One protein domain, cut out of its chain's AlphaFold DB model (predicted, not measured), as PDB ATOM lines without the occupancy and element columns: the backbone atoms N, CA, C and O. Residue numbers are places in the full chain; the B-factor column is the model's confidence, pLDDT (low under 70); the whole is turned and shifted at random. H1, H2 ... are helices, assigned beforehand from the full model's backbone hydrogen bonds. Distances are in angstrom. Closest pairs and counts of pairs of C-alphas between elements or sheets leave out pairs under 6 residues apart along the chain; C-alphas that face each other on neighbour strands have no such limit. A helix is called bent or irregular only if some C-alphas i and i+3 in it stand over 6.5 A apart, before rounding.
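What this domain is: This is residues 2 to 55 and 74 to 89 of the 307 residues of an uncharacterized protein of Proteobacteria bacterium (UniProt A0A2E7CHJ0). A long, thin helical hairpin, H1 folding back into the longer H2, makes most of a rod, and a short third helix, H3, extends it past the far end of H2, where residues 74 to 80 stick out. The printed part has 70 residues with three named helices, H1, H2 and H3 in chain order, and no named strand: all helix. It is extended, with a radius of gyration of the C-alphas of 19.1 A and spans of 65 by 14 by 11 A.

Where its parts are: H1, residues 2 to 22, begins at C-alpha 2 (13.552, -12.004, -5.778) and is 30.2 A long. H2, residues 25 to 55, is 44.5 A long; it is neither bent nor irregular, but only just: C-alphas 27 and 30 are 6.3 A apart. H3, residues 74 to 87, is 20.3 A long and ends at C-alpha 87 (25.969, -14.259, -17.083).

How they stand to each other: H1 and H2 form a hairpin and touch, their closest C-alphas, of Phe 15 and Gly 32, 4.1 A apart. They run opposite ways at a shallow tilt of 27 degrees. H2 and H3 are close but not clearly touching, their closest C-alphas, of Leu 54 and Leu 85, 7.2 A apart; they run opposite ways at a shallow tilt of 22 degrees. H1 and H3 are apart. In H1 and H3 every O i to N i+4 pair is within hydrogen-bond range; in H2, 25 of 27 are.

The domain as a whole: The two C-alphas farthest apart, of Leu 23 and Gln 74, are 65.0 A apart. Residues 56 to 73 are not printed, and C-alphas 55 and 74 are 17.1 A apart across this cut. The link from H1 to H2 is tight. Mean pLDDT of the printed part is 84.8; residue 23 is under 70.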
ATOM      1  N   ARG A   2      13.312 -13.200  -6.616       77.12
ATOM      2  CA  ARG A   2      13.552 -12.004  -5.778       77.12
ATOM      3  C   ARG A   2      12.433 -10.964  -5.895       77.12
ATOM      4  O   ARG A   2      11.960 -10.471  -4.879       77.12
ATOM      5  N   ASN A   3      11.977 -10.678  -7.115       80.50
ATOM      6  CA  ASN A   3      10.946  -9.660  -7.349       80.50
ATOM      7  C   ASN A   3       9.596 -10.067  -6.744       80.50
ATOM      8  O   ASN A   3       8.908  -9.232  -6.175       80.50
ATOM      9  N   PHE A   4       9.264 -11.359  -6.788       79.31
ATOM     10  CA  PHE A   4       8.062 -11.896  -6.151       79.31
ATOM     11  C   PHE A   4       8.064 -11.676  -4.630       79.31
ATOM     12  O   PHE A   4       7.086 -11.179  -4.083       79.31
ATOM     13  N   ILE A   5       9.185 -11.970  -3.959       83.62
ATOM     14  CA  ILE A   5       9.323 -11.775  -2.506       83.62
ATOM     15  C   ILE A   5       9.166 -10.294  -2.140       83.62
ATOM     16  O   ILE A   5       8.433  -9.970  -1.209       83.62
ATOM     17  N   ILE A   6       9.805  -9.392  -2.895       83.38
ATOM     18  CA  ILE A   6       9.694  -7.942  -2.666       83.38
ATOM     19  C   ILE A   6       8.240  -7.481  -2.827       83.38
ATOM     20  O   ILE A   6       7.736  -6.745  -1.983       83.38
ATOM     21  N   SER A   7       7.540  -7.948  -3.860       82.25
ATOM     22  CA  SER A   7       6.129  -7.612  -4.066       82.25
ATOM     23  C   SER A   7       5.220  -8.151  -2.965       82.25
ATOM     24  O   SER A   7       4.314  -7.442  -2.542       82.25
ATOM     25  N   CYS A   8       5.473  -9.357  -2.445       84.25
ATOM     26  CA  CYS A   8       4.751  -9.884  -1.284       84.25
ATOM     27  C   CYS A   8       4.973  -9.028  -0.029       84.25
ATOM     28  O   CYS A   8       4.021  -8.762   0.702       84.25
ATOM     29  N   LEU A   9       6.200  -8.553   0.208       86.62
ATOM     30  CA  LEU A   9       6.489  -7.653   1.329       86.62
ATOM     31  C   LEU A   9       5.755  -6.314   1.181       86.62
ATOM     32  O   LEU A   9       5.152  -5.839   2.140       86.62
ATOM     33  N   ILE A  10       5.738  -5.736  -0.024       86.19
ATOM     34  CA  ILE A  10       4.992  -4.502  -0.309       86.19
ATOM     35  C   ILE A  10       3.487  -4.721  -0.115       86.19
ATOM     36  O   ILE A  10       2.823  -3.872   0.469       86.19
ATOM     37  N   ALA A  11       2.958  -5.877  -0.520       86.94
ATOM     38  CA  ALA A  11       1.557  -6.237  -0.314       86.94
ATOM     39  C   ALA A  11       1.169  -6.261   1.170       86.94
ATOM     40  O   ALA A  11       0.118  -5.740   1.533       86.94
ATOM     41  N   LEU A  12       2.024  -6.829   2.027       87.00
ATOM     42  CA  LEU A  12       1.804  -6.872   3.475       87.00
ATOM     43  C   LEU A  12       1.806  -5.467   4.091       87.00
ATOM     44  O   LEU A  12       0.948  -5.156   4.916       87.00
ATOM     45  N   VAL A  13       2.720  -4.598   3.651       87.75
ATOM     46  CA  VAL A  13       2.762  -3.194   4.088       87.75
ATOM     47  C   VAL A  13       1.508  -2.443   3.627       87.75
ATOM     48  O   VAL A  13       0.866  -1.767   4.427       87.75
ATOM     49  N   SER A  14       1.106  -2.601   2.362       84.38
ATOM     50  CA  SER A  14      -0.111  -1.985   1.818       84.38
ATOM     51  C   SER A  14      -1.386  -2.491   2.497       84.38
ATOM     52  O   SER A  14      -2.282  -1.694   2.767       84.38
ATOM     53  N   PHE A  15      -1.452  -3.782   2.835       84.56
ATOM     54  CA  PHE A  15      -2.545  -4.366   3.611       84.56
ATOM     55  C   PHE A  15      -2.634  -3.744   5.011       84.56
ATOM     56  O   PHE A  15      -3.720  -3.363   5.439       84.56
ATOM     57  N   GLY A  16      -1.500  -3.586   5.706       84.31
ATOM     58  CA  GLY A  16      -1.449  -2.951   7.027       84.31
ATOM     59  C   GLY A  16      -1.940  -1.501   7.010       84.31
ATOM     60  O   GLY A  16      -2.693  -1.096   7.893       84.31
ATOM     61  N   ILE A  17      -1.595  -0.742   5.965       83.62
ATOM     62  CA  ILE A  17      -2.098   0.625   5.754       83.62
ATOM     63  C   ILE A  17      -3.617   0.610   5.523       83.62
ATOM     64  O   ILE A  17      -4.344   1.366   6.165       83.62
ATOM     65  N   GLY A  18      -4.120  -0.269   4.653       79.38
ATOM     66  CA  GLY A  18      -5.557  -0.389   4.394       79.38
ATOM     67  C   GLY A  18      -6.365  -0.831   5.616       79.38
ATOM     68  O   GLY A  18      -7.459  -0.323   5.847       79.38
ATOM     69  N   PHE A  19      -5.807  -1.724   6.435       80.75
ATOM     70  CA  PHE A  19      -6.403  -2.140   7.702       80.75
ATOM     71  C   PHE A  19      -6.450  -0.992   8.719       80.75
ATOM     72  O   PHE A  19      -7.478  -0.789   9.359       80.75
ATOM     73  N   TYR A  20      -5.374  -0.204   8.822       83.94
ATOM     74  CA  TYR A  20      -5.290   0.934   9.740       83.94
ATOM     75  C   TYR A  20      -6.316   2.033   9.416       83.94
ATOM     76  O   TYR A  20      -6.976   2.540  10.318       83.94
ATOM     77  N   PHE A  21      -6.498   2.375   8.134       79.19
ATOM     78  CA  PHE A  21      -7.443   3.420   7.715       79.19
ATOM     79  C   PHE A  21      -8.890   2.933   7.557       79.19
ATOM     80  O   PHE A  21      -9.819   3.714   7.737       79.19
ATOM     81  N   GLY A  22      -9.097   1.662   7.205       70.38
ATOM     82  CA  GLY A  22     -10.429   1.095   6.987       70.38
ATOM     83  C   GLY A  22     -11.042   0.398   8.204       70.38
ATOM     84  O   GLY A  22     -12.198  -0.009   8.116       70.38
ATOM     85  N   LEU A  23     -10.274   0.199   9.292       69.44
ATOM     86  CA  LEU A  23     -10.631  -0.557  10.515       69.44
ATOM     87  C   LEU A  23     -11.256  -1.944  10.257       69.44
ATOM     88  O   LEU A  23     -11.882  -2.542  11.129       69.44
ATOM     89  N   SER A  24     -11.088  -2.473   9.047       77.75
ATOM     90  CA  SER A  24     -11.726  -3.690   8.567       77.75
ATOM     91  C   SER A  24     -10.729  -4.497   7.757       77.75
ATOM     92  O   SER A  24     -10.049  -3.983   6.865       77.75
ATOM     93  N   ILE A  25     -10.685  -5.797   8.035       73.12
ATOM     94  CA  ILE A  25      -9.855  -6.769   7.311       73.12
ATOM     95  C   ILE A  25     -10.204  -6.756   5.814       73.12
ATOM     96  O   ILE A  25      -9.320  -6.860   4.966       73.12
ATOM     97  N   TRP A  26     -11.475  -6.525   5.477       77.62
ATOM     98  CA  TRP A  26     -11.951  -6.449   4.096       77.62
ATOM     99  C   TRP A  26     -11.455  -5.211   3.339       77.62
ATOM    100  O   TRP A  26     -11.337  -5.270   2.120       77.62
ATOM    101  N   ALA A  27     -11.109  -4.118   4.028       78.19
ATOM    102  CA  ALA A  27     -10.527  -2.924   3.403       78.19
ATOM    103  C   ALA A  27      -9.015  -3.079   3.116       78.19
ATOM    104  O   ALA A  27      -8.479  -2.468   2.185       78.19
ATOM    105  N   GLY A  28      -8.330  -3.941   3.876       76.25
ATOM    106  CA  GLY A  28      -6.919  -4.276   3.668       76.25
ATOM    107  C   GLY A  28      -6.670  -5.156   2.437       76.25
ATOM    108  O   GLY A  28      -5.639  -5.025   1.780       76.25
ATOM    109  N   ILE A  29      -7.609  -6.043   2.079       83.56
ATOM    110  CA  ILE A  29      -7.418  -6.999   0.970       83.56
ATOM    111  C   ILE A  29      -7.260  -6.286  -0.392       83.56
ATOM    112  O   ILE A  29      -6.255  -6.538  -1.063       83.56
ATOM    113  N   PRO A  30      -8.153  -5.364  -0.814       85.62
ATOM    114  CA  PRO A  30      -8.007  -4.667  -2.094       85.62
ATOM    115  C   PRO A  30      -6.740  -3.806  -2.168       85.62
ATOM    116  O   PRO A  30      -6.077  -3.761  -3.203       85.62
ATOM    117  N   THR A  31      -6.373  -3.148  -1.065       83.75
ATOM    118  CA  THR A  31      -5.177  -2.293  -0.985       83.75
ATOM    119  C   THR A  31      -3.885  -3.113  -1.017       83.75
ATOM    120  O   THR A  31      -2.954  -2.755  -1.740       83.75
ATOM    121  N   GLY A  32      -3.845  -4.256  -0.329       83.31
ATOM    122  CA  GLY A  32      -2.754  -5.229  -0.416       83.31
ATOM    123  C   GLY A  32      -2.598  -5.828  -1.817       83.31
ATOM    124  O   GLY A  32      -1.482  -5.883  -2.339       83.31
ATOM    125  N   MET A  33      -3.703  -6.211  -2.471       87.12
ATOM    126  CA  MET A  33      -3.683  -6.718  -3.851       87.12
ATOM    127  C   MET A  33      -3.192  -5.666  -4.853       87.12
ATOM    128  O   MET A  33      -2.401  -5.992  -5.739       87.12
ATOM    129  N   LEU A  34      -3.610  -4.405  -4.707       87.69
ATOM    130  CA  LEU A  34      -3.120  -3.307  -5.543       87.69
ATOM    131  C   LEU A  34      -1.625  -3.051  -5.326       87.69
ATOM    132  O   LEU A  34      -0.877  -2.962  -6.299       87.69
ATOM    133  N   GLY A  35      -1.171  -2.994  -4.069       85.44
ATOM    134  CA  GLY A  35       0.247  -2.833  -3.734       85.44
ATOM    135  C   GLY A  35       1.116  -3.962  -4.296       85.44
ATOM    136  O   GLY A  35       2.170  -3.709  -4.890       85.44
ATOM    137  N   PHE A  36       0.636  -5.205  -4.200       88.88
ATOM    138  CA  PHE A  36       1.266  -6.358  -4.842       88.88
ATOM    139  C   PHE A  36       1.341  -6.184  -6.363       88.88
ATOM    140  O   PHE A  36       2.424  -6.258  -6.941       88.88
ATOM    141  N   GLY A  37       0.201  -5.933  -7.016       85.88
ATOM    142  CA  GLY A  37       0.102  -5.882  -8.473       85.88
ATOM    143  C   GLY A  37       0.976  -4.791  -9.089       85.88
ATOM    144  O   GLY A  37       1.735  -5.059 -10.019       85.88
ATOM    145  N   VAL A  38       0.930  -3.576  -8.532       88.06
ATOM    146  CA  VAL A  38       1.719  -2.436  -9.020       88.06
ATOM    147  C   VAL A  38       3.214  -2.681  -8.827       88.06
ATOM    148  O   VAL A  38       3.992  -2.526  -9.770       88.06
ATOM    149  N   SER A  39       3.633  -3.104  -7.629       86.75
ATOM    150  CA  SER A  39       5.052  -3.347  -7.356       86.75
ATOM    151  C   SER A  39       5.614  -4.489  -8.200       86.75
ATOM    152  O   SER A  39       6.703  -4.360  -8.763       86.75
ATOM    153  N   TYR A  40       4.859  -5.581  -8.347       85.06
ATOM    154  CA  TYR A  40       5.258  -6.718  -9.169       85.06
ATOM    155  C   TYR A  40       5.391  -6.324 -10.635       85.06
ATOM    156  O   TYR A  40       6.392  -6.657 -11.268       85.06
ATOM    157  N   PHE A  41       4.436  -5.556 -11.165       85.62
ATOM    158  CA  PHE A  41       4.474  -5.094 -12.548       85.62
ATOM    159  C   PHE A  41       5.684  -4.191 -12.834       85.62
ATOM    160  O   PHE A  41       6.369  -4.379 -13.843       85.62
ATOM    161  N   ILE A  42       6.002  -3.252 -11.938       87.31
ATOM    162  CA  ILE A  42       7.161  -2.356 -12.090       87.31
ATOM    163  C   ILE A  42       8.473  -3.149 -12.060       87.31
ATOM    164  O   ILE A  42       9.331  -2.967 -12.930       87.31
ATOM    165  N   LEU A  43       8.627  -4.055 -11.091       84.88
ATOM    166  CA  LEU A  43       9.827  -4.885 -10.972       84.88
ATOM    167  C   LEU A  43       9.985  -5.829 -12.168       84.88
ATOM    168  O   LEU A  43      11.080  -5.940 -12.721       84.88
ATOM    169  N   ALA A  44       8.892  -6.450 -12.618       79.62
ATOM    170  CA  ALA A  44       8.873  -7.297 -13.805       79.62
ATOM    171  C   ALA A  44       9.302  -6.528 -15.063       79.62
ATOM    172  O   ALA A  44      10.099  -7.020 -15.864       79.62
ATOM    173  N   ARG A  45       8.824  -5.290 -15.227       81.31
ATOM    174  CA  ARG A  45       9.225  -4.439 -16.352       81.31
ATOM    175  C   ARG A  45      10.698  -4.044 -16.280       81.31
ATOM    176  O   ARG A  45      11.370  -4.030 -17.306       81.31
ATOM    177  N   SER A  46      11.222  -3.774 -15.085       84.38
ATOM    178  CA  SER A  46      12.643  -3.464 -14.893       84.38
ATOM    179  C   SER A  46      13.550  -4.633 -15.290       84.38
ATOM    180  O   SER A  46      14.483  -4.446 -16.073       84.38
ATOM    181  N   SER A  47      13.267  -5.846 -14.804       83.75
ATOM    182  CA  SER A  47      14.065  -7.031 -15.144       83.75
ATOM    183  C   SER A  47      13.954  -7.378 -16.635       83.75
ATOM    184  O   SER A  47      14.967  -7.715 -17.250       83.75
ATOM    185  N   MET A  48      12.776  -7.200 -17.251       78.75
ATOM    186  CA  MET A  48      12.604  -7.359 -18.700       78.75
ATOM    187  C   MET A  48      13.433  -6.347 -19.500       78.75
ATOM    188  O   MET A  48      14.101  -6.737 -20.449       78.75
ATOM    189  N   ASN A  49      13.459  -5.071 -19.101       84.81
ATOM    190  CA  ASN A  49      14.269  -4.055 -19.778       84.81
ATOM    191  C   ASN A  49      15.768  -4.392 -19.715       84.81
ATOM    192  O   ASN A  49      16.454  -4.293 -20.726       84.81
ATOM    193  N   LYS A  50      16.275  -4.846 -18.558       85.75
ATOM    194  CA  LYS A  50      17.681  -5.280 -18.417       85.75
ATOM    195  C   LYS A  50      18.011  -6.437 -19.357       85.75
ATOM    196  O   LYS A  50      19.044  -6.420 -20.024       85.75
ATOM    197  N   LEU A  51      17.123  -7.430 -19.413       83.81
ATOM    198  CA  LEU A  51      17.264  -8.570 -20.310       83.81
ATOM    199  C   LEU A  51      17.204  -8.141 -21.779       83.81
ATOM    200  O   LEU A  51      18.020  -8.592 -22.574       83.81
ATOM    201  N   GLN A  52      16.278  -7.251 -22.132       83.81
ATOM    202  CA  GLN A  52      16.156  -6.724 -23.484       83.81
ATOM    203  C   GLN A  52      17.419  -5.970 -23.894       83.81
ATOM    204  O   GLN A  52      17.912  -6.200 -24.988       83.81
ATOM    205  N   THR A  53      17.995  -5.133 -23.027       87.94
ATOM    206  CA  THR A  53      19.271  -4.460 -23.308       87.94
ATOM    207  C   THR A  53      20.403  -5.464 -23.521       87.94
ATOM    208  O   THR A  53      21.175  -5.310 -24.468       87.94
ATOM    209  N   LEU A  54      20.488  -6.506 -22.686       87.19
ATOM    210  CA  LEU A  54      21.492  -7.565 -22.819       87.19
ATOM    211  C   LEU A  54      21.349  -8.318 -24.152       87.19
ATOM    212  O   LEU A  54      22.333  -8.476 -24.875       87.19
ATOM    213  N   ILE A  55      20.131  -8.747 -24.494       83.75
ATOM    214  CA  ILE A  55      19.826  -9.447 -25.749       83.75
ATOM    215  C   ILE A  55      20.053  -8.528 -26.951       83.75
ATOM    216  O   ILE A  55      20.658  -8.960 -27.926       83.75
ATOM    217  N   GLN A  74      33.288 -14.957 -36.724       88.38
ATOM    218  CA  GLN A  74      31.868 -15.212 -36.465       88.38
ATOM    219  C   GLN A  74      31.682 -16.224 -35.324       88.38
ATOM    220  O   GLN A  74      30.940 -15.954 -34.382       88.38
ATOM    221  N   LEU A  75      32.406 -17.350 -35.350       91.25
ATOM    222  CA  LEU A  75      32.312 -18.369 -34.303       91.25
ATOM    223  C   LEU A  75      32.772 -17.845 -32.934       91.25
ATOM    224  O   LEU A  75      32.078 -18.044 -31.940       91.25
ATOM    225  N   LYS A  76      33.899 -17.126 -32.875       91.81
ATOM    226  CA  LYS A  76      34.399 -16.518 -31.631       91.81
ATOM    227  C   LYS A  76      33.404 -15.513 -31.048       91.81
ATOM    228  O   LYS A  76      33.237 -15.427 -29.831       91.81
ATOM    229  N   THR A  77      32.744 -14.752 -31.913       90.38
ATOM    230  CA  THR A  77      31.718 -13.788 -31.504       90.38
ATOM    231  C   THR A  77      30.509 -14.506 -30.926       90.38
ATOM    232  O   THR A  77      30.045 -14.132 -29.853       90.38
ATOM    233  N   LEU A  78      30.039 -15.571 -31.583       91.81
ATOM    234  CA  LEU A  78      28.964 -16.413 -31.059       91.81
ATOM    235  C   LEU A  78      29.318 -16.958 -29.670       91.81
ATOM    236  O   LEU A  78      28.496 -16.862 -28.764       91.81
ATOM    237  N   ASP A  79      30.547 -17.436 -29.469       93.75
ATOM    238  CA  ASP A  79      31.011 -17.930 -28.165       93.75
ATOM    239  C   ASP A  79      31.026 -16.846 -27.090       93.75
ATOM    240  O   ASP A  79      30.483 -17.036 -26.002       93.75
ATOM    241  N   THR A  80      31.559 -15.674 -27.428       92.75
ATOM    242  CA  THR A  80      31.573 -14.513 -26.528       92.75
ATOM    243  C   THR A  80      30.145 -14.069 -26.180       92.75
ATOM    244  O   THR A  80      29.854 -13.685 -25.049       92.75
ATOM    245  N   THR A  81      29.224 -14.150 -27.141       92.56
ATOM    246  CA  THR A  81      27.810 -13.808 -26.950       92.56
ATOM    247  C   THR A  81      27.118 -14.818 -26.035       92.56
ATOM    248  O   THR A  81      26.395 -14.427 -25.118       92.56
ATOM    249  N   ILE A  82      27.366 -16.115 -26.239       94.12
ATOM    250  CA  ILE A  82      26.856 -17.191 -25.378       94.12
ATOM    251  C   ILE A  82      27.335 -16.985 -23.938       94.12
ATOM    252  O   ILE A  82      26.537 -17.101 -23.007       94.12
ATOM    253  N   GLU A  83      28.603 -16.622 -23.742       93.31
ATOM    254  CA  GLU A  83      29.163 -16.326 -22.422       93.31
ATOM    255  C   GLU A  83      28.466 -15.122 -21.765       93.31
ATOM    256  O   GLU A  83      27.979 -15.229 -20.636       93.31
ATOM    257  N   LYS A  84      28.313 -14.006 -22.493       91.12
ATOM    258  CA  LYS A  84      27.598 -12.808 -22.006       91.12
ATOM    259  C   LYS A  84      26.149 -13.115 -21.618       91.12
ATOM    260  O   LYS A  84      25.687 -12.678 -20.562       91.12
ATOM    261  N   LEU A  85      25.428 -13.882 -22.436       91.12
ATOM    262  CA  LEU A  85      24.054 -14.293 -22.131       91.12
ATOM    263  C   LEU A  85      23.991 -15.249 -20.939       91.12
ATOM    264  O   LEU A  85      23.057 -15.162 -20.142       91.12
ATOM    265  N   SER A  86      24.998 -16.107 -20.764       90.75
ATOM    266  CA  SER A  86      25.078 -17.026 -19.626       90.75
ATOM    267  C   SER A  86      25.237 -16.283 -18.295       90.75
ATOM    268  O   SER A  86      24.631 -16.668 -17.297       90.75
ATOM    269  N   VAL A  87      25.946 -15.148 -18.266       88.56
ATOM    270  CA  VAL A  87      25.969 -14.259 -17.083       88.56
ATOM    271  C   VAL A  87      24.558 -13.745 -16.739       88.56
ATOM    272  O   VAL A  87      24.225 -13.540 -15.566       88.56
ATOM    273  N   GLY A  88      23.687 -13.618 -17.745       84.56
ATOM    274  CA  GLY A  88      22.278 -13.252 -17.602       84.56
ATOM    275  C   GLY A  88      21.447 -14.218 -16.748       84.56
ATOM    276  O   GLY A  88      20.417 -13.803 -16.213       84.56
ATOM    277  N   PHE A  89      21.894 -15.459 -16.512       87.69
ATOM    278  CA  PHE A  89      21.192 -16.391 -15.615       87.69
ATOM    279  C   PHE A  89      21.122 -15.894 -14.161       87.69
ATOM    280  O   PHE A  89      20.216 -16.270 -13.415       87.69
TER     281      PHE A  89